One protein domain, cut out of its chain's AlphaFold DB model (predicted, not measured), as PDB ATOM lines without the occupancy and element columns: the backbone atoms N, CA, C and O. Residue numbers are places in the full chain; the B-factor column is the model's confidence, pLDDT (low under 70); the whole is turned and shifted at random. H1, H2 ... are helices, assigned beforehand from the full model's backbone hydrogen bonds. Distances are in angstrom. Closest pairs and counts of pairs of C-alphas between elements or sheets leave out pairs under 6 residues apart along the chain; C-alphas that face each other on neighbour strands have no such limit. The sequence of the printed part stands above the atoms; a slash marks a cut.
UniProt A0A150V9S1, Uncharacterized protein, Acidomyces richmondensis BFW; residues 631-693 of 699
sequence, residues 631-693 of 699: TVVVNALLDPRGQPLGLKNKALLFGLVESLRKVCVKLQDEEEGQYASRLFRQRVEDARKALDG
ATOM      1  N   THR A 631     -17.330  -7.653  27.630       64.12
ATOM      2  CA  THR A 631     -17.939  -8.877  27.087       64.12
ATOM      3  C   THR A 631     -19.219  -9.275  27.835       64.12
ATOM      4  O   THR A 631     -20.197  -9.634  27.181       64.12
ATOM      5  N   VAL A 632     -19.283  -9.148  29.170       66.81
ATOM      6  CA  VAL A 632     -20.535  -9.357  29.938       66.81
ATOM      7  C   VAL A 632     -21.618  -8.385  29.471       66.81
ATOM      8  O   VAL A 632     -22.723  -8.806  29.133       66.81
ATOM      9  N   VAL A 633     -21.294  -7.089  29.390       64.38
ATOM     10  CA  VAL A 633     -22.235  -6.049  28.947       64.38
ATOM     11  C   VAL A 633     -22.645  -6.244  27.484       64.38
ATOM     12  O   VAL A 633     -23.818  -6.082  27.163       64.38
ATOM     13  N   VAL A 634     -21.732  -6.642  26.593       65.31
ATOM     14  CA  VAL A 634     -22.050  -6.941  25.184       65.31
ATOM     15  C   VAL A 634     -22.949  -8.174  25.052       65.31
ATOM     16  O   VAL A 634     -23.873  -8.151  24.243       65.31
ATOM     17  N   ASN A 635     -22.757  -9.208  25.873       62.41
ATOM     18  CA  ASN A 635     -23.646 -10.370  25.894       62.41
ATOM     19  C   ASN A 635     -25.036 -10.019  26.458       62.41
ATOM     20  O   ASN A 635     -26.035 -10.496  25.930       62.41
ATOM     21  N   ALA A 636     -25.120  -9.122  27.447       61.94
ATOM     22  CA  ALA A 636     -26.382  -8.553  27.941       61.94
ATOM     23  C   ALA A 636     -27.030  -7.523  26.979       61.94
ATOM     24  O   ALA A 636     -28.173  -7.117  27.175       61.94
ATOM     25  N   LEU A 637     -26.312  -7.102  25.930       63.00
ATOM     26  CA  LEU A 637     -26.789  -6.245  24.833       63.00
ATOM     27  C   LEU A 637     -27.294  -7.034  23.612       63.00
ATOM     28  O   LEU A 637     -27.663  -6.439  22.591       63.00
ATOM     29  N   LEU A 638     -27.323  -8.359  23.717       65.62
ATOM     30  CA  LEU A 638     -28.052  -9.239  22.819       65.62
ATOM     31  C   LEU A 638     -29.338  -9.680  23.522       65.62
ATOM     32  O   LEU A 638     -29.319 -10.017  24.703       65.62
ATOM     33  N   ASP A 639     -30.452  -9.734  22.789       59.88
ATOM     34  CA  ASP A 639     -31.625 -10.469  23.279       59.88
ATOM     35  C   ASP A 639     -31.224 -11.928  23.590       59.88
ATOM     36  O   ASP A 639     -30.335 -12.463  22.913       59.88
ATOM     37  N   PRO A 640     -31.957 -12.668  24.449       62.62
ATOM     38  CA  PRO A 640     -31.764 -14.116  24.655       62.62
ATOM     39  C   PRO A 640     -31.990 -14.983  23.390       62.62
ATOM     40  O   PRO A 640     -31.996 -16.209  23.449       62.62
ATOM     41  N   ARG A 641     -32.191 -14.347  22.229       59.75
ATOM     42  CA  ARG A 641     -32.294 -14.916  20.876       59.75
ATOM     43  C   ARG A 641     -31.112 -14.516  19.969       59.75
ATOM     44  O   ARG A 641     -31.206 -14.640  18.748       59.75
ATOM     45  N   GLY A 642     -30.037 -13.967  20.544       64.75
ATOM     46  CA  GLY A 642     -28.841 -13.500  19.834       64.75
ATOM     47  C   GLY A 642     -29.066 -12.287  18.923       64.75
ATOM     48  O   GLY A 642     -28.250 -12.035  18.039       64.75
ATOM     49  N   GLN A 643     -30.179 -11.562  19.081       69.88
ATOM     50  CA  GLN A 643     -30.510 -10.426  18.218       69.88
ATOM     51  C   GLN A 643     -29.847  -9.136  18.720       69.88
ATOM     52  O   GLN A 643     -29.842  -8.884  19.928       69.88
ATOM     53  N   PRO A 644     -29.302  -8.292  17.824       67.75
ATOM     54  CA  PRO A 644     -28.682  -7.033  18.213       67.75
ATOM     55  C   PRO A 644     -29.753  -6.022  18.639       67.75
ATOM     56  O   PRO A 644     -30.574  -5.618  17.817       67.75
ATOM     57  N   LEU A 645     -29.694  -5.547  19.890       69.75
ATOM     58  CA  LEU A 645     -30.706  -4.655  20.478       69.75
ATOM     59  C   LEU A 645     -31.121  -3.493  19.552       69.75
ATOM     60  O   LEU A 645     -30.270  -2.820  18.958       69.75
ATOM     61  N   GLY A 646     -32.425  -3.223  19.448       79.06
ATOM     62  CA  GLY A 646     -32.961  -2.142  18.612       79.06
ATOM     63  C   GLY A 646     -32.456  -0.750  19.020       79.06
ATOM     64  O   GLY A 646     -32.048  -0.538  20.161       79.06
ATOM     65  N   LEU A 647     -32.495   0.225  18.102       82.19
ATOM     66  CA  LEU A 647     -31.904   1.558  18.323       82.19
ATOM     67  C   LEU A 647     -32.480   2.279  19.560       82.19
ATOM     68  O   LEU A 647     -31.719   2.874  20.319       82.19
ATOM     69  N   LYS A 648     -33.793   2.149  19.811       83.12
ATOM     70  CA  LYS A 648     -34.459   2.648  21.030       83.12
ATOM     71  C   LYS A 648     -33.866   2.016  22.295       83.12
ATOM     72  O   LYS A 648     -33.497   2.731  23.219       83.12
ATOM     73  N   ASN A 649     -33.722   0.693  22.316       82.69
ATOM     74  CA  ASN A 649     -33.217  -0.052  23.471       82.69
ATOM     75  C   ASN A 649     -31.731   0.257  23.724       82.69
ATOM     76  O   ASN A 649     -31.328   0.421  24.872       82.69
ATOM     77  N   LYS A 650     -30.932   0.428  22.659       82.50
ATOM     78  CA  LYS A 650     -29.549   0.923  22.755       82.50
ATOM     79  C   LYS A 650     -29.490   2.320  23.373       82.50
ATOM     80  O   LYS A 650     -28.700   2.529  24.284       82.50
ATOM     81  N   ALA A 651     -30.326   3.258  22.923       83.75
ATOM     82  CA  ALA A 651     -30.371   4.611  23.482       83.75
ATOM     83  C   ALA A 651     -30.774   4.616  24.970       83.75
ATOM     84  O   ALA A 651     -30.127   5.289  25.771       83.75
ATOM     85  N   LEU A 652     -31.777   3.815  25.350       86.25
ATOM     86  CA  LEU A 652     -32.187   3.638  26.748       86.25
ATOM     87  C   LEU A 652     -31.048   3.076  27.613       86.25
ATOM     88  O   LEU A 652     -30.783   3.617  28.684       86.25
ATOM     89  N   LEU A 653     -30.331   2.048  27.143       85.44
ATOM     90  CA  LEU A 653     -29.208   1.486  27.896       85.44
ATOM     91  C   LEU A 653     -28.003   2.432  27.955       85.44
ATOM     92  O   LEU A 653     -27.386   2.532  29.011       85.44
ATOM     93  N   PHE A 654     -27.679   3.175  26.892       86.56
ATOM     94  CA  PHE A 654     -26.643   4.211  26.981       86.56
ATOM     95  C   PHE A 654     -27.014   5.281  28.018       86.56
ATOM     96  O   PHE A 654     -26.163   5.647  28.825       86.56
ATOM     97  N   GLY A 655     -28.283   5.702  28.077       89.69
ATOM     98  CA  GLY A 655     -28.789   6.587  29.129       89.69
ATOM     99  C   GLY A 655     -28.673   5.988  30.539       89.69
ATOM    100  O   GLY A 655     -28.230   6.678  31.456       89.69
ATOM    101  N   LEU A 656     -29.003   4.702  30.706       87.94
ATOM    102  CA  LEU A 656     -28.869   3.966  31.970       87.94
ATOM    103  C   LEU A 656     -27.403   3.846  32.423       87.94
ATOM    104  O   LEU A 656     -27.077   4.118  33.574       87.94
ATOM    105  N   VAL A 657     -26.496   3.471  31.521       89.00
ATOM    106  CA  VAL A 657     -25.062   3.340  31.821       89.00
ATOM    107  C   VAL A 657     -24.434   4.707  32.105       89.00
ATOM    108  O   VAL A 657     -23.582   4.822  32.985       89.00
ATOM    109  N   GLU A 658     -24.868   5.769  31.421       89.94
ATOM    110  CA  GLU A 658     -24.408   7.129  31.706       89.94
ATOM    111  C   GLU A 658     -24.955   7.662  33.043       89.94
ATOM    112  O   GLU A 658     -24.215   8.320  33.779       89.94
ATOM    113  N   SER A 659     -26.209   7.359  33.406       89.69
ATOM    114  CA  SER A 659     -26.767   7.731  34.712       89.69
ATOM    115  C   SER A 659     -26.083   6.973  35.852       89.69
ATOM    116  O   SER A 659     -25.648   7.605  36.816       89.69
ATOM    117  N   LEU A 660     -25.857   5.662  35.699       88.25
ATOM    118  CA  LEU A 660     -25.091   4.853  36.646       88.25
ATOM    119  C   LEU A 660     -23.658   5.380  36.790       88.25
ATOM    120  O   LEU A 660     -23.188   5.568  37.908       88.25
ATOM    121  N   ARG A 661     -22.979   5.722  35.686       87.38
ATOM    122  CA  ARG A 661     -21.652   6.357  35.727       87.38
ATOM    123  C   ARG A 661     -21.669   7.672  36.513       87.38
ATOM    124  O   ARG A 661     -20.762   7.897  37.307       87.38
ATOM    125  N   LYS A 662     -22.675   8.532  36.317       86.69
ATOM    126  CA  LYS A 662     -22.819   9.799  37.064       86.69
ATOM    127  C   LYS A 662     -23.035   9.557  38.561       86.69
ATOM    128  O   LYS A 662     -22.438  10.263  39.368       86.69
ATOM    129  N   VAL A 663     -23.836   8.555  38.933       86.25
ATOM    130  CA  VAL A 663     -24.055   8.159  40.335       86.25
ATOM    131  C   VAL A 663     -22.780   7.578  40.955       86.25
ATOM    132  O   VAL A 663     -22.399   7.997  42.042       86.25
ATOM    133  N   CYS A 664     -22.063   6.697  40.252       84.62
ATOM    134  CA  CYS A 664     -20.800   6.125  40.726       84.62
ATOM    135  C   CYS A 664     -19.685   7.169  40.890       84.62
ATOM    136  O   CYS A 664     -18.897   7.048  41.819       84.62
ATOM    137  N   VAL A 665     -19.622   8.195  40.030       86.31
ATOM    138  CA  VAL A 665     -18.680   9.319  40.197       86.31
ATOM    139  C   VAL A 665     -19.046  10.146  41.432       86.31
ATOM    140  O   VAL A 665     -18.191  10.355  42.282       86.31
ATOM    141  N   LYS A 666     -20.325  10.508  41.620       81.38
ATOM    142  CA  LYS A 666     -20.761  11.188  42.855       81.38
ATOM    143  C   LYS A 666     -20.467  10.375  44.117       81.38
ATOM    144  O   LYS A 666     -20.012  10.938  45.097       81.38
ATOM    145  N   LEU A 667     -20.639   9.055  44.077       82.31
ATOM    146  CA  LEU A 667     -20.286   8.144  45.175       82.31
ATOM    147  C   LEU A 667     -18.773   7.993  45.431       82.31
ATOM    148  O   LEU A 667     -18.403   7.382  46.432       82.31
ATOM    149  N   GLN A 668     -17.919   8.504  44.539       80.44
ATOM    150  CA  GLN A 668     -16.461   8.564  44.696       80.44
ATOM    151  C   GLN A 668     -15.978   9.966  45.104       80.44
ATOM    152  O   GLN A 668     -14.965  10.071  45.793       80.44
ATOM    153  N   ASP A 669     -16.702  11.016  44.705       74.88
ATOM    154  CA  ASP A 669     -16.428  12.412  45.070       74.88
ATOM    155  C   ASP A 669     -17.039  12.799  46.440       74.88
ATOM    156  O   ASP A 669     -16.476  13.626  47.158       74.88
ATOM    157  N   GLU A 670     -18.181  12.214  46.830       69.44
ATOM    158  CA  GLU A 670     -18.830  12.426  48.133       69.44
ATOM    159  C   GLU A 670     -18.205  11.538  49.224       69.44
ATOM    160  O   GLU A 670     -18.408  10.320  49.258       69.44
ATOM    161  N   GLU A 671     -17.487  12.173  50.151       61.69
ATOM    162  CA  GLU A 671     -16.827  11.549  51.305       61.69
ATOM    163  C   GLU A 671     -17.777  10.661  52.143       61.69
ATOM    164  O   GLU A 671     -18.965  10.972  52.304       61.69
ATOM    165  N   GLU A 672     -17.257   9.543  52.676       57.75
ATOM    166  CA  GLU A 672     -18.031   8.453  53.302       57.75
ATOM    167  C   GLU A 672     -18.704   8.838  54.633       57.75
ATOM    168  O   GLU A 672     -18.337   8.406  55.722       57.75
ATOM    169  N   GLY A 673     -19.762   9.632  54.529       60.50
ATOM    170  CA  GLY A 673     -20.579  10.070  55.652       60.50
ATOM    171  C   GLY A 673     -21.824  10.834  55.218       60.50
ATOM    172  O   GLY A 673     -22.857  10.706  55.884       60.50
ATOM    173  N   GLN A 674     -21.749  11.555  54.090       74.81
ATOM    174  CA  GLN A 674     -22.806  12.441  53.596       74.81
ATOM    175  C   GLN A 674     -24.135  11.707  53.346       74.81
ATOM    176  O   GLN A 674     -24.176  10.580  52.848       74.81
ATOM    177  N   TYR A 675     -25.247  12.373  53.674       77.69
ATOM    178  CA  TYR A 675     -26.601  11.826  53.527       77.69
ATOM    179  C   TYR A 675     -26.941  11.472  52.068       77.69
ATOM    180  O   TYR A 675     -27.555  10.436  51.816       77.69
ATOM    181  N   ALA A 676     -26.478  12.278  51.106       78.75
ATOM    182  CA  ALA A 676     -26.651  12.024  49.677       78.75
ATOM    183  C   ALA A 676     -25.981  10.705  49.242       78.75
ATOM    184  O   ALA A 676     -26.664   9.836  48.702       78.75
ATOM    185  N   SER A 677     -24.709  10.486  49.583       81.50
ATOM    186  CA  SER A 677     -23.981   9.224  49.369       81.50
ATOM    187  C   SER A 677     -24.734   8.002  49.923       81.50
ATOM    188  O   SER A 677     -24.887   6.996  49.226       81.50
ATOM    189  N   ARG A 678     -25.320   8.094  51.128       82.75
ATOM    190  CA  ARG A 678     -26.173   7.018  51.685       82.75
ATOM    191  C   ARG A 678     -27.442   6.794  50.854       82.75
ATOM    192  O   ARG A 678     -27.751   5.652  50.522       82.75
ATOM    193  N   LEU A 679     -28.133   7.867  50.468       85.31
ATOM    194  CA  LEU A 679     -29.335   7.822  49.630       85.31
ATOM    195  C   LEU A 679     -29.045   7.244  48.231       85.31
ATOM    196  O   LEU A 679     -29.863   6.506  47.686       85.31
ATOM    197  N   PHE A 680     -27.878   7.538  47.651       85.00
ATOM    198  CA  PHE A 680     -27.440   6.957  46.382       85.00
ATOM    199  C   PHE A 680     -27.111   5.465  46.518       85.00
ATOM    200  O   PHE A 680     -27.546   4.691  45.668       85.00
ATOM    201  N   ARG A 681     -26.431   5.035  47.595       85.94
ATOM    202  CA  ARG A 681     -26.211   3.600  47.883       85.94
ATOM    203  C   ARG A 681     -27.537   2.855  48.038       85.94
ATOM    204  O   ARG A 681     -27.717   1.823  47.401       85.94
ATOM    205  N   GLN A 682     -28.485   3.411  48.798       86.56
ATOM    206  CA  GLN A 682     -29.822   2.835  48.950       86.56
ATOM    207  C   GLN A 682     -30.549   2.719  47.601       86.56
ATOM    208  O   GLN A 682     -30.993   1.635  47.248       86.56
ATOM    209  N   ARG A 683     -30.609   3.793  46.802       85.88
ATOM    210  CA  ARG A 683     -31.281   3.775  45.488       85.88
ATOM    211  C   ARG A 683     -30.652   2.797  44.493       85.88
ATOM    212  O   ARG A 683     -31.376   2.222  43.689       85.88
ATOM    213  N   VAL A 684     -29.332   2.604  44.534       88.44
ATOM    214  CA  VAL A 684     -28.645   1.587  43.718       88.44
ATOM    215  C   VAL A 684     -29.005   0.177  44.190       88.44
ATOM    216  O   VAL A 684     -29.262  -0.684  43.355       88.44
ATOM    217  N   GLU A 685     -29.086  -0.057  45.499       87.25
ATOM    218  CA  GLU A 685     -29.458  -1.362  46.059       87.25
ATOM    219  C   GLU A 685     -30.950  -1.690  45.862       87.25
ATOM    220  O   GLU A 685     -31.296  -2.829  45.565       87.25
ATOM    221  N   ASP A 686     -31.842  -0.702  45.933       84.94
ATOM    222  CA  ASP A 686     -33.269  -0.876  45.634       84.94
ATOM    223  C   ASP A 686     -33.505  -1.102  44.128       84.94
ATOM    224  O   ASP A 686     -34.283  -1.977  43.744       84.94
ATOM    225  N   ALA A 687     -32.750  -0.419  43.256       85.19
ATOM    226  CA  ALA A 687     -32.716  -0.734  41.826       85.19
ATOM    227  C   ALA A 687     -32.131  -2.133  41.546       85.19
ATOM    228  O   ALA A 687     -32.571  -2.802  40.611       85.19
ATOM    229  N   ARG A 688     -31.179  -2.607  42.365       85.38
ATOM    230  CA  ARG A 688     -30.654  -3.977  42.282       85.38
ATOM    231  C   ARG A 688     -31.728  -5.003  42.643       85.38
ATOM    232  O   ARG A 688     -31.963  -5.901  41.846       85.38
ATOM    233  N   LYS A 689     -32.461  -4.821  43.751       84.88
ATOM    234  CA  LYS A 689     -33.616  -5.673  44.122       84.88
ATOM    235  C   LYS A 689     -34.681  -5.724  43.022       84.88
ATOM    236  O   LYS A 689     -35.229  -6.791  42.761       84.88
ATOM    237  N   ALA A 690     -34.954  -4.592  42.366       82.00
ATOM    238  CA  ALA A 690     -35.897  -4.522  41.252       82.00
ATOM    239  C   ALA A 690     -35.438  -5.340  40.029       82.00
ATOM    240  O   ALA A 690     -36.256  -5.995  39.387       82.00
ATOM    241  N   LEU A 691     -34.135  -5.333  39.717       79.56
ATOM    242  CA  LEU A 691     -33.548  -6.116  38.621       79.56
ATOM    243  C   LEU A 691     -33.390  -7.606  38.963       79.56
ATOM    244  O   LEU A 691     -33.600  -8.449  38.096       79.56
ATOM    245  N   ASP A 692     -33.079  -7.924  40.222       81.00
ATOM    246  CA  ASP A 692     -32.992  -9.294  40.745       81.00
ATOM    247  C   ASP A 692     -34.384  -9.950  40.915       81.00
ATOM    248  O   ASP A 692     -34.474 -11.131  41.248       81.00
ATOM    249  N   GLY A 693     -35.479  -9.207  40.689       75.62
ATOM    250  CA  GLY A 693     -36.860  -9.696  40.810       75.62
ATOM    251  C   GLY A 693     -37.340  -9.889  42.254       75.62
ATOM    252  O   GLY A 693     -38.285 -10.634  42.485       75.62
TER     253      GLY A 693
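What this domain is: This is residues 631 to 693 of the 699 residues of an uncharacterized protein of Acidomyces richmondensis BFW (UniProt A0A150V9S1). A long helix, H2, and a shorter one, H3, make an open V, a helical hairpin that is closed near its turn and spreads apart beyond it. Near the other end of H2, the loop of residues 637 to 646 leads to a small helix, H1, which sits off by itself and touches neither arm of the V. The printed part has 63 residues, with three named helices in the order H1, H2, H3 and no named strand; the class is all helix. It is loose, with a radius of gyration of the C-alphas of 14.6 A, and elongated, spanning 44 by 23 by 21 A.

How they stand to each other: H1, residues 631 to 636, is apart from H2, residues 647 to 669, and joined to it by a short link. H1 is also apart from H3, residues 675 to 691. H2 and H3 form a helical hairpin over a tight link. They touch, with residues 663 to 667 of H2 and 677 to 681 of H3 alone, and the closest C-alphas, those of Leu 667 and Ser 677, are 5.7 A apart. They run opposite ways at a shallow tilt of 34 degrees, only just short of steep. In H1, H2 and H3 every O i to N i+4 pair is within hydrogen-bond range.

Where its parts are: H1 begins at C-alpha 631, (-17.939, -8.877, 27.087). H2 begins at C-alpha 647, (-31.904, 1.558, 18.323), and measures 32.8 A from first to last C-alpha. H3 measures 24.3 A and ends at C-alpha 691, (-33.548, -6.116, 38.621).

The domain as a whole: The two C-alphas farthest apart, those of Arg 641 and Gly 673, are 44.4 A apart. Residues 654 to 659 of H2 stand free, and so do residues 685 to 693, of which 685 to 691 belong to H3. The printed part has no cut and no long link. Its mean pLDDT is 78.0; residues 631 to 645 and 670 to 673 are under 70.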